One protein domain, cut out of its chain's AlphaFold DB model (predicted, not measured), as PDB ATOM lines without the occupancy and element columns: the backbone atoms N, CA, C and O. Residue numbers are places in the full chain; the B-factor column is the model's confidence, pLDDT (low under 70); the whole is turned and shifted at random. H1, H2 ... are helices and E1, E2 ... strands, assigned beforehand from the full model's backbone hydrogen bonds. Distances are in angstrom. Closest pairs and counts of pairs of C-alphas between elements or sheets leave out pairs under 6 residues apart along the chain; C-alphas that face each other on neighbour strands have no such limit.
ATOM      1  N   VAL A  40       9.926 -43.607  47.521       98.31
ATOM      2  CA  VAL A  40      10.853 -43.471  46.390       98.31
ATOM      3  C   VAL A  40      11.811 -42.320  46.689       98.31
ATOM      4  O   VAL A  40      11.367 -41.233  47.056       98.31
ATOM      5  N   LEU A  41      13.112 -42.548  46.510       97.81
ATOM      6  CA  LEU A  41      14.127 -41.500  46.406       97.81
ATOM      7  C   LEU A  41      14.693 -41.522  44.987       97.81
ATOM      8  O   LEU A  41      15.194 -42.554  44.541       97.81
ATOM      9  N   MET A  42      14.614 -40.392  44.291       97.62
ATOM     10  CA  MET A  42      14.956 -40.279  42.875       97.62
ATOM     11  C   MET A  42      15.848 -39.062  42.636       97.62
ATOM     12  O   MET A  42      15.603 -37.997  43.203       97.62
ATOM     13  N   ASP A  43      16.863 -39.219  41.789       97.25
ATOM     14  CA  ASP A  43      17.640 -38.092  41.278       97.25
ATOM     15  C   ASP A  43      16.821 -37.302  40.248       97.25
ATOM     16  O   ASP A  43      16.260 -37.870  39.311       97.25
ATOM     17  N   TYR A  44      16.772 -35.979  40.408       97.06
ATOM     18  CA  TYR A  44      15.973 -35.103  39.548       97.06
ATOM     19  C   TYR A  44      16.479 -35.059  38.100       97.06
ATOM     20  O   TYR A  44      15.677 -35.042  37.171       97.06
ATOM     21  N   THR A  45      17.801 -35.038  37.900       96.62
ATOM     22  CA  THR A  45      18.398 -34.825  36.571       96.62
ATOM     23  C   THR A  45      18.229 -36.052  35.678       96.62
ATOM     24  O   THR A  45      17.980 -35.930  34.482       96.62
ATOM     25  N   THR A  46      18.387 -37.241  36.256       96.06
ATOM     26  CA  THR A  46      18.452 -38.516  35.531       96.06
ATOM     27  C   THR A  46      17.178 -39.346  35.642       96.06
ATOM     28  O   THR A  46      16.981 -40.263  34.848       96.06
ATOM     29  N   GLY A  47      16.328 -39.073  36.637       95.38
ATOM     30  CA  GLY A  47      15.191 -39.927  36.976       95.38
ATOM     31  C   GLY A  47      15.593 -41.276  37.586       95.38
ATOM     32  O   GLY A  47      14.740 -42.149  37.756       95.38
ATOM     33  N   GLN A  48      16.874 -41.480  37.913       95.38
ATOM     34  CA  GLN A  48      17.348 -42.722  38.509       95.38
ATOM     35  C   GLN A  48      16.793 -42.871  39.929       95.38
ATOM     36  O   GLN A  48      16.899 -41.961  40.753       95.38
ATOM     37  N   ILE A  49      16.213 -44.033  40.230       96.00
ATOM     38  CA  ILE A  49      15.771 -44.382  41.583       96.00
ATOM     39  C   ILE A  49      16.989 -44.852  42.386       96.00
ATOM     40  O   ILE A  49      17.637 -45.832  42.023       96.00
ATOM     41  N   LEU A  50      17.285 -44.167  43.491       95.75
ATOM     42  CA  LEU A  50      18.392 -44.499  44.396       95.75
ATOM     43  C   LEU A  50      17.987 -45.598  45.384       95.75
ATOM     44  O   LEU A  50      18.771 -46.483  45.716       95.75
ATOM     45  N   THR A  51      16.748 -45.527  45.867       96.75
ATOM     46  CA  THR A  51      16.109 -46.557  46.686       96.75
ATOM     47  C   THR A  51      14.594 -46.397  46.602       96.75
ATOM     48  O   THR A  51      14.079 -45.280  46.507       96.75
ATOM     49  N   ALA A  52      13.876 -47.512  46.633       97.31
ATOM     50  CA  ALA A  52      12.424 -47.545  46.633       97.31
ATOM     51  C   ALA A  52      11.922 -48.729  47.460       97.31
ATOM     52  O   ALA A  52      12.656 -49.687  47.720       97.31
ATOM     53  N   GLY A  53      10.669 -48.639  47.886       97.75
ATOM     54  CA  GLY A  53       9.958 -49.737  48.511       97.75
ATOM     55  C   GLY A  53       8.481 -49.644  48.192       97.75
ATOM     56  O   GLY A  53       7.847 -48.629  48.483       97.75
ATOM     57  N   ASN A  54       7.934 -50.717  47.619       98.12
ATOM     58  CA  ASN A  54       6.511 -50.857  47.315       98.12
ATOM     59  C   ASN A  54       5.953 -49.675  46.484       98.12
ATOM     60  O   ASN A  54       4.837 -49.194  46.694       98.12
ATOM     61  N   GLU A  55       6.775 -49.181  45.563       97.94
ATOM     62  CA  GLU A  55       6.617 -47.940  44.805       97.94
ATOM     63  C   GLU A  55       5.496 -47.981  43.761       97.94
ATOM     64  O   GLU A  55       4.973 -46.940  43.370       97.94
ATOM     65  N   HIS A  56       5.091 -49.178  43.335       98.19
ATOM     66  CA  HIS A  56       4.027 -49.376  42.348       98.19
ATOM     67  C   HIS A  56       2.687 -49.800  42.963       98.19
ATOM     68  O   HIS A  56       1.706 -49.974  42.236       98.19
ATOM     69  N   GLN A  57       2.601 -49.957  44.289       98.44
ATOM     70  CA  GLN A  57       1.313 -50.201  44.933       98.44
ATOM     71  C   GLN A  57       0.419 -48.968  44.802       98.44
ATOM     72  O   GLN A  57       0.796 -47.856  45.168       98.44
ATOM     73  N   GLN A  58      -0.812 -49.179  44.341       98.31
ATOM     74  CA  GLN A  58      -1.805 -48.115  44.260       98.31
ATOM     75  C   GLN A  58      -2.237 -47.663  45.658       98.31
ATOM     76  O   GLN A  58      -2.616 -48.473  46.507       98.31
ATOM     77  N   ARG A  59      -2.201 -46.349  45.890       98.31
ATOM     78  CA  ARG A  59      -2.611 -45.703  47.143       98.31
ATOM     79  C   ARG A  59      -3.391 -44.436  46.812       98.31
ATOM     80  O   ARG A  59      -3.088 -43.771  45.826       98.31
ATOM     81  N   ASN A  60      -4.380 -44.087  47.635       98.31
ATOM     82  CA  ASN A  60      -5.090 -42.820  47.470       98.31
ATOM     83  C   ASN A  60      -4.136 -41.654  47.823       98.31
ATOM     84  O   ASN A  60      -3.650 -41.618  48.956       98.31
ATOM     85  N   PRO A  61      -3.853 -40.719  46.894       98.12
ATOM     86  CA  PRO A  61      -2.882 -39.644  47.109       98.12
ATOM     87  C   PRO A  61      -3.409 -38.492  47.980       98.12
ATOM     88  O   PRO A  61      -2.632 -37.621  48.376       98.12
ATOM     89  N   ALA A  62      -4.717 -38.445  48.267       97.88
ATOM     90  CA  ALA A  62      -5.363 -37.333  48.963       97.88
ATOM     91  C   ALA A  62      -4.959 -35.967  48.360       97.88
ATOM     92  O   ALA A  62      -5.057 -35.764  47.145       97.88
ATOM     93  N   SER A  63      -4.501 -35.015  49.181       98.06
ATOM     94  CA  SER A  63      -4.123 -33.669  48.735       98.06
ATOM     95  C   SER A  63      -2.937 -33.633  47.766       98.06
ATOM     96  O   SER A  63      -2.845 -32.659  47.020       98.06
ATOM     97  N   LEU A  64      -2.100 -34.681  47.681       98.31
ATOM     98  CA  LEU A  64      -1.015 -34.763  46.689       98.31
ATOM     99  C   LEU A  64      -1.536 -34.752  45.244       98.31
ATOM    100  O   LEU A  64      -0.799 -34.379  44.336       98.31
ATOM    101  N   THR A  65      -2.824 -35.049  45.030       98.62
ATOM    102  CA  THR A  65      -3.515 -34.843  43.742       98.62
ATOM    103  C   THR A  65      -3.303 -33.428  43.187       98.62
ATOM    104  O   THR A  65      -3.226 -33.247  41.973       98.62
ATOM    105  N   LYS A  66      -3.140 -32.423  44.064       98.50
ATOM    106  CA  LYS A  66      -2.906 -31.025  43.676       98.50
ATOM    107  C   LYS A  66      -1.603 -30.808  42.898       98.50
ATOM    108  O   LYS A  66      -1.518 -29.816  42.183       98.50
ATOM    109  N   LEU A  67      -0.633 -31.729  42.959       98.75
ATOM    110  CA  LEU A  67       0.556 -31.684  42.095       98.75
ATOM    111  C   LEU A  67       0.166 -31.740  40.612       98.75
ATOM    112  O   LEU A  67       0.651 -30.939  39.819       98.75
ATOM    113  N   MET A  68      -0.769 -32.625  40.244       98.75
ATOM    114  CA  MET A  68      -1.271 -32.694  38.870       98.75
ATOM    115  C   MET A  68      -2.134 -31.472  38.527       98.75
ATOM    116  O   MET A  68      -2.047 -30.961  37.416       98.75
ATOM    117  N   THR A  69      -2.927 -30.959  39.475       98.69
ATOM    118  CA  THR A  69      -3.692 -29.715  39.275       98.69
ATOM    119  C   THR A  69      -2.774 -28.544  38.920       98.69
ATOM    120  O   THR A  69      -3.010 -27.876  37.918       98.69
ATOM    121  N   GLY A  70      -1.700 -28.337  39.689       98.69
ATOM    122  CA  GLY A  70      -0.696 -27.312  39.398       98.69
ATOM    123  C   GLY A  70       0.027 -27.558  38.074       98.69
ATOM    124  O   GLY A  70       0.194 -26.629  37.294       98.69
ATOM    125  N   TYR A  71       0.372 -28.813  37.764       98.81
ATOM    126  CA  TYR A  71       1.017 -29.166  36.494       98.81
ATOM    127  C   TYR A  71       0.154 -28.821  35.269       98.81
ATOM    128  O   TYR A  71       0.669 -28.348  34.258       98.81
ATOM    129  N   VAL A  72      -1.167 -29.001  35.345       98.81
ATOM    130  CA  VAL A  72      -2.082 -28.607  34.259       98.81
ATOM    131  C   VAL A  72      -2.102 -27.085  34.063       98.81
ATOM    132  O   VAL A  72      -2.104 -26.633  32.916       98.81
ATOM    133  N   VAL A  73      -2.088 -26.306  35.152       98.69
ATOM    134  CA  VAL A  73      -2.000 -24.833  35.102       98.69
ATOM    135  C   VAL A  73      -0.662 -24.396  34.502       98.69
ATOM    136  O   VAL A  73      -0.648 -23.617  33.552       98.69
ATOM    137  N   ASP A  74       0.446 -24.975  34.966       98.81
ATOM    138  CA  ASP A  74       1.792 -24.734  34.436       98.81
ATOM    139  C   ASP A  74       1.866 -25.001  32.924       98.81
ATOM    140  O   ASP A  74       2.289 -24.141  32.156       98.81
ATOM    141  N   ARG A  75       1.345 -26.143  32.452       98.75
ATOM    142  CA  ARG A  75       1.300 -26.452  31.014       98.75
ATOM    143  C   ARG A  75       0.388 -25.514  30.224       98.75
ATOM    144  O   ARG A  75       0.610 -25.317  29.028       98.75
ATOM    145  N   ALA A  76      -0.661 -24.961  30.831       98.81
ATOM    146  CA  ALA A  76      -1.506 -23.960  30.179       98.81
ATOM    147  C   ALA A  76      -0.769 -22.626  29.992       98.81
ATOM    148  O   ALA A  76      -0.910 -22.021  28.929       98.81
ATOM    149  N   ILE A  77       0.053 -22.233  30.966       98.75
ATOM    150  CA  ILE A  77       0.939 -21.065  30.875       98.75
ATOM    151  C   ILE A  77       2.038 -21.303  29.830       98.75
ATOM    152  O   ILE A  77       2.193 -20.510  28.908       98.75
ATOM    153  N   ASP A  78       2.738 -22.439  29.900       98.69
ATOM    154  CA  ASP A  78       3.813 -22.833  28.970       98.69
ATOM    155  C   ASP A  78       3.342 -22.862  27.503       98.69
ATOM    156  O   ASP A  78       4.014 -22.394  26.585       98.69
ATOM    157  N   SER A  79       2.117 -23.340  27.271       98.69
ATOM    158  CA  SER A  79       1.489 -23.352  25.941       98.69
ATOM    159  C   SER A  79       0.773 -22.051  25.564       98.69
ATOM    160  O   SER A  79       0.076 -22.023  24.549       98.69
ATOM    161  N   HIS A  80       0.949 -20.983  26.350       98.50
ATOM    162  CA  HIS A  80       0.412 -19.643  26.104       98.50
ATOM    163  C   HIS A  80      -1.122 -19.598  25.969       98.50
ATOM    164  O   HIS A  80      -1.671 -18.741  25.277       98.50
ATOM    165  N   ARG A  81      -1.839 -20.532  26.612       98.75
ATOM    166  CA  ARG A  81      -3.313 -20.516  26.659       98.75
ATOM    167  C   ARG A  81      -3.857 -19.549  27.707       98.75
ATOM    168  O   ARG A  81      -4.976 -19.076  27.548       98.75
ATOM    169  N   ILE A  82      -3.084 -19.321  28.765       98.81
ATOM    170  CA  ILE A  82      -3.326 -18.344  29.832       98.81
ATOM    171  C   ILE A  82      -1.985 -17.714  30.217       98.81
ATOM    172  O   ILE A  82      -0.931 -18.275  29.908       98.81
ATOM    173  N   THR A  83      -2.013 -16.590  30.922       98.69
ATOM    174  CA  THR A  83      -0.830 -15.973  31.534       98.69
ATOM    175  C   THR A  83      -0.969 -15.914  33.059       98.69
ATOM    176  O   THR A  83      -2.093 -15.935  33.560       98.69
ATOM    177  N   PRO A  84       0.140 -15.838  33.823       98.50
ATOM    178  CA  PRO A  84       0.078 -15.672  35.279       98.50
ATOM    179  C   PRO A  84      -0.688 -14.413  35.717       98.50
ATOM    180  O   PRO A  84      -1.314 -14.411  36.774       98.50
ATOM    181  N   ASP A  85      -0.674 -13.366  34.890       98.69
ATOM    182  CA  ASP A  85      -1.308 -12.075  35.174       98.69
ATOM    183  C   ASP A  85      -2.784 -12.014  34.737       98.69
ATOM    184  O   ASP A  85      -3.464 -11.010  34.975       98.69
ATOM    185  N   ASP A  86      -3.307 -13.068  34.097       98.75
ATOM    186  CA  ASP A  86      -4.704 -13.110  33.667       98.75
ATOM    187  C   ASP A  86      -5.630 -13.022  34.884       98.75
ATOM    188  O   ASP A  86      -5.517 -13.790  35.838       98.75
ATOM    189  N   ILE A  87      -6.590 -12.099  34.840       98.69
ATOM    190  CA  ILE A  87      -7.541 -11.917  35.937       98.69
ATOM    191  C   ILE A  87      -8.722 -12.870  35.780       98.69
ATOM    192  O   ILE A  87      -9.574 -12.701  34.900       98.69
ATOM    193  N   VAL A  88      -8.818 -13.821  36.701       98.62
ATOM    194  CA  VAL A  88      -9.913 -14.776  36.832       98.62
ATOM    195  C   VAL A  88     -10.997 -14.186  37.729       98.62
ATOM    196  O   VAL A  88     -10.728 -13.588  38.770       98.62
ATOM    197  N   THR A  89     -12.256 -14.347  37.318       98.62
ATOM    198  CA  THR A  89     -13.407 -14.000  38.162       98.62
ATOM    199  C   THR A  89     -13.857 -15.244  38.909       98.62
ATOM    200  O   THR A  89     -14.199 -16.251  38.289       98.62
ATOM    201  N   VAL A  90     -13.866 -15.176  40.236       98.38
ATOM    202  CA  VAL A  90     -14.270 -16.289  41.093       98.38
ATOM    203  C   VAL A  90     -15.780 -16.505  40.970       98.38
ATOM    204  O   VAL A  90     -16.580 -15.649  41.346       98.38
ATOM    205  N   GLY A  91     -16.177 -17.663  40.442       97.62
ATOM    206  CA  GLY A  91     -17.571 -18.102  40.415       97.62
ATOM    207  C   GLY A  91     -18.009 -18.744  41.734       97.62
ATOM    208  O   GLY A  91     -17.183 -19.115  42.571       97.62
ATOM    209  N   ARG A  92     -19.322 -18.940  41.901       96.62
ATOM    210  CA  ARG A  92     -19.911 -19.556  43.102       96.62
ATOM    211  C   ARG A  92     -19.344 -20.942  43.428       96.62
ATOM    212  O   ARG A  92     -19.230 -21.290  44.599       96.62
ATOM    213  N   ASP A  93     -18.935 -21.701  42.413       96.88
ATOM    214  CA  ASP A  93     -18.364 -23.046  42.567       96.88
ATOM    215  C   ASP A  93     -17.081 -23.067  43.407       96.88
ATOM    216  O   ASP A  93     -16.815 -24.051  44.093       96.88
ATOM    217  N   ALA A  94     -16.302 -21.981  43.385       97.31
ATOM    218  CA  ALA A  94     -15.059 -21.844  44.141       97.31
ATOM    219  C   ALA A  94     -15.263 -21.217  45.535       97.31
ATOM    220  O   ALA A  94     -14.308 -21.087  46.302       97.31
ATOM    221  N   TRP A  95     -16.497 -20.841  45.892       97.38
ATOM    222  CA  TRP A  95     -16.800 -20.234  47.182       97.38
ATOM    223  C   TRP A  95     -17.208 -21.283  48.222       97.38
ATOM    224  O   TRP A  95     -18.220 -21.971  48.097       97.38
ATOM    225  N   ALA A  96     -16.441 -21.370  49.311       96.38
ATOM    226  CA  ALA A  96     -16.643 -22.399  50.331       96.38
ATOM    227  C   ALA A  96     -17.920 -22.255  51.172       96.38
ATOM    228  O   ALA A  96     -18.403 -23.251  51.704       96.38
ATOM    229  N   LYS A  97     -18.463 -21.038  51.318       91.62
ATOM    230  CA  LYS A  97     -19.519 -20.739  52.304       91.62
ATOM    231  C   LYS A  97     -20.755 -21.634  52.166       91.62
ATOM    232  O   LYS A  97     -21.295 -22.066  53.179       91.62
ATOM    233  N   ASP A  98     -21.157 -21.933  50.934       88.69
ATOM    234  CA  ASP A  98     -22.379 -22.688  50.636       88.69
ATOM    235  C   ASP A  98     -22.089 -24.085  50.056       88.69
ATOM    236  O   ASP A  98     -22.994 -24.738  49.533       88.69
ATOM    237  N   ASN A  99     -20.837 -24.554  50.110       94.25
ATOM    238  CA  ASN A  99     -20.428 -25.792  49.454       94.25
ATOM    239  C   ASN A  99     -19.883 -26.818  50.474       94.25
ATOM    240  O   ASN A  99     -18.755 -26.673  50.958       94.25
ATOM    241  N   PRO A 100     -20.646 -27.888  50.793       96.00
ATOM    242  CA  PRO A 100     -20.269 -28.866  51.814       96.00
ATOM    243  C   PRO A 100     -19.013 -29.669  51.457       96.00
ATOM    244  O   PRO A 100     -18.363 -30.191  52.357       96.00
ATOM    245  N   VAL A 101     -18.633 -29.731  50.173       97.44
ATOM    246  CA  VAL A 101     -17.401 -30.400  49.714       97.44
ATOM    247  C   VAL A 101     -16.154 -29.771  50.344       97.44
ATOM    248  O   VAL A 101     -15.152 -30.453  50.545       97.44
ATOM    249  N   PHE A 102     -16.213 -28.481  50.684       97.50
ATOM    250  CA  PHE A 102     -15.073 -27.725  51.195       97.50
ATOM    251  C   PHE A 102     -15.003 -27.637  52.724       97.50
ATOM    252  O   PHE A 102     -13.976 -27.212  53.264       97.50
ATOM    253  N   VAL A 103     -16.053 -28.042  53.442       96.44
ATOM    254  CA  VAL A 103     -16.112 -27.928  54.906       96.44
ATOM    255  C   VAL A 103     -15.041 -28.817  55.549       96.44
ATOM    256  O   VAL A 103     -15.003 -30.023  55.329       96.44
ATOM    257  N   GLY A 104     -14.159 -28.210  56.352       96.06
ATOM    258  CA  GLY A 104     -13.046 -28.899  57.021       96.06
ATOM    259  C   GLY A 104     -11.782 -29.081  56.169       96.06
ATOM    260  O   GLY A 104     -10.819 -29.684  56.639       96.06
ATOM    261  N   SER A 105     -11.760 -28.557  54.940       97.19
ATOM    262  CA  SER A 105     -10.583 -28.578  54.061       97.19
ATOM    263  C   SER A 105      -9.713 -27.318  54.204       97.19
ATOM    264  O   SER A 105     -10.102 -26.346  54.854       97.19
ATOM    265  N   SER A 106      -8.522 -27.324  53.598       97.56
ATOM    266  CA  SER A 106      -7.701 -26.118  53.455       97.56
ATOM    267  C   SER A 106      -8.232 -25.222  52.331       97.56
ATOM    268  O   SER A 106      -8.553 -25.708  51.247       97.56
ATOM    269  N   LEU A 107      -8.302 -23.910  52.582       97.75
ATOM    270  CA  LEU A 107      -8.924 -22.928  51.689       97.75
ATOM    271  C   LEU A 107      -8.037 -21.696  51.500       97.75
ATOM    272  O   LEU A 107      -7.344 -21.281  52.423       97.75
ATOM    273  N   MET A 108      -8.144 -21.076  50.323       97.88
ATOM    274  CA  MET A 108      -7.676 -19.705  50.067       97.88
ATOM    275  C   MET A 108      -8.707 -18.648  50.513       97.88
ATOM    276  O   MET A 108      -8.395 -17.470  50.621       97.88
ATOM    277  N   PHE A 109      -9.936 -19.080  50.824       97.75
ATOM    278  CA  PHE A 109     -11.054 -18.235  51.271       97.75
ATOM    279  C   PHE A 109     -11.570 -17.223  50.233       97.75
ATOM    280  O   PHE A 109     -12.068 -16.159  50.601       97.75
ATOM    281  N   LEU A 110     -11.522 -17.599  48.953       98.00
ATOM    282  CA  LEU A 110     -12.130 -16.853  47.850       98.00
ATOM    283  C   LEU A 110     -13.643 -16.665  48.041       98.00
ATOM    284  O   LEU A 110     -14.319 -17.532  48.606       98.00
ATOM    285  N   LYS A 111     -14.174 -15.553  47.533       97.75
ATOM    286  CA  LYS A 111     -15.605 -15.230  47.485       97.75
ATOM    287  C   LYS A 111     -16.068 -15.041  46.046       97.75
ATOM    288  O   LYS A 111     -15.304 -14.634  45.179       97.75
ATOM    289  N   GLU A 112     -17.345 -15.311  45.798       97.81
ATOM    290  CA  GLU A 112     -17.952 -15.053  44.493       97.81
ATOM    291  C   GLU A 112     -17.800 -13.575  44.097       97.81
ATOM    292  O   GLU A 112     -18.091 -12.673  44.884       97.81
ATOM    293  N   GLY A 113     -17.341 -13.341  42.867       98.00
ATOM    294  CA  GLY A 113     -17.075 -12.010  42.325       98.00
ATOM    295  C   GLY A 113     -15.674 -11.464  42.611       98.00
ATOM    296  O   GLY A 113     -15.310 -10.454  42.003       98.00
ATOM    297  N   ASP A 114     -14.874 -12.120  43.461       98.56
ATOM    298  CA  ASP A 114     -13.463 -11.761  43.625       98.56
ATOM    299  C   ASP A 114     -12.742 -11.837  42.266       98.56
ATOM    300  O   ASP A 114     -13.031 -12.690  41.419       98.56
ATOM    301  N   ARG A 115     -11.805 -10.911  42.051       98.62
ATOM    302  CA  ARG A 115     -10.957 -10.845  40.857       98.62
ATOM    303  C   ARG A 115      -9.523 -11.112  41.279       98.62
ATOM    304  O   ARG A 115      -8.938 -10.282  41.969       98.62
ATOM    305  N   VAL A 116      -8.994 -12.257  40.875       98.56
ATOM    306  CA  VAL A 116      -7.693 -12.770  41.319       98.56
ATOM    307  C   VAL A 116      -6.866 -13.107  40.084       98.56
ATOM    308  O   VAL A 116      -7.435 -13.523  39.075       98.56
ATOM    309  N   SER A 117      -5.558 -12.854  40.116       98.62
ATOM    310  CA  SER A 117      -4.679 -13.275  39.020       98.62
ATOM    311  C   SER A 117      -4.555 -14.806  38.992       98.62
ATOM    312  O   SER A 117      -4.947 -15.478  39.939       98.62
ATOM    313  N   VAL A 118      -4.032 -15.393  37.916       98.38
ATOM    314  CA  VAL A 118      -3.717 -16.836  37.900       98.38
ATOM    315  C   VAL A 118      -2.587 -17.170  38.884       98.38
ATOM    316  O   VAL A 118      -2.511 -18.299  39.368       98.38
TER     317      VAL A 118
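This is residues 40 to 118 of the 120 residues of the protein "D-alanyl-D-alanine carboxypeptidase DacD" of Escherichia fergusonii (UniProt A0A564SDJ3). With little regular structure, the flat, spread-out printed part has helix H1 in its middle, the hairpin E1 and E2 at one end, and the hairpin E3 and E4 with its long loop at the other. Of 79 residues, 31 are in named elements, a mixed class, in the order E1, E2, H1, E3, E4. It is only just extended, close to loose: radius of gyration of the C-alphas 17.6 A, spans 48 by 34 by 15 A.

E1, residues 40 to 42, and E2, residues 49 to 53, form an antiparallel hairpin, with N 41 and O 51 2.9 A apart. H1, residues 62 to 78, is apart from E1; 10 of its 13 O i to N i+4 pairs are within hydrogen-bond range. E3, residues 87 to 89, and E4, residues 115 to 117, form an antiparallel hairpin, with N 88 and O 116 2.8 A apart.

E1 begins at C-alpha 40, (10.853, -43.471, 46.390). H1 measures 26.3 A and E2 10.5 A. E4 ends at C-alpha 117, (-4.679, -13.275, 39.020).

The farthest C-alphas, of Leu 50 and Gly 113, are 48.1 A apart. The link E3 to E4 is long. The printed part has no cut, and no printed residue is under 70 in pLDDT.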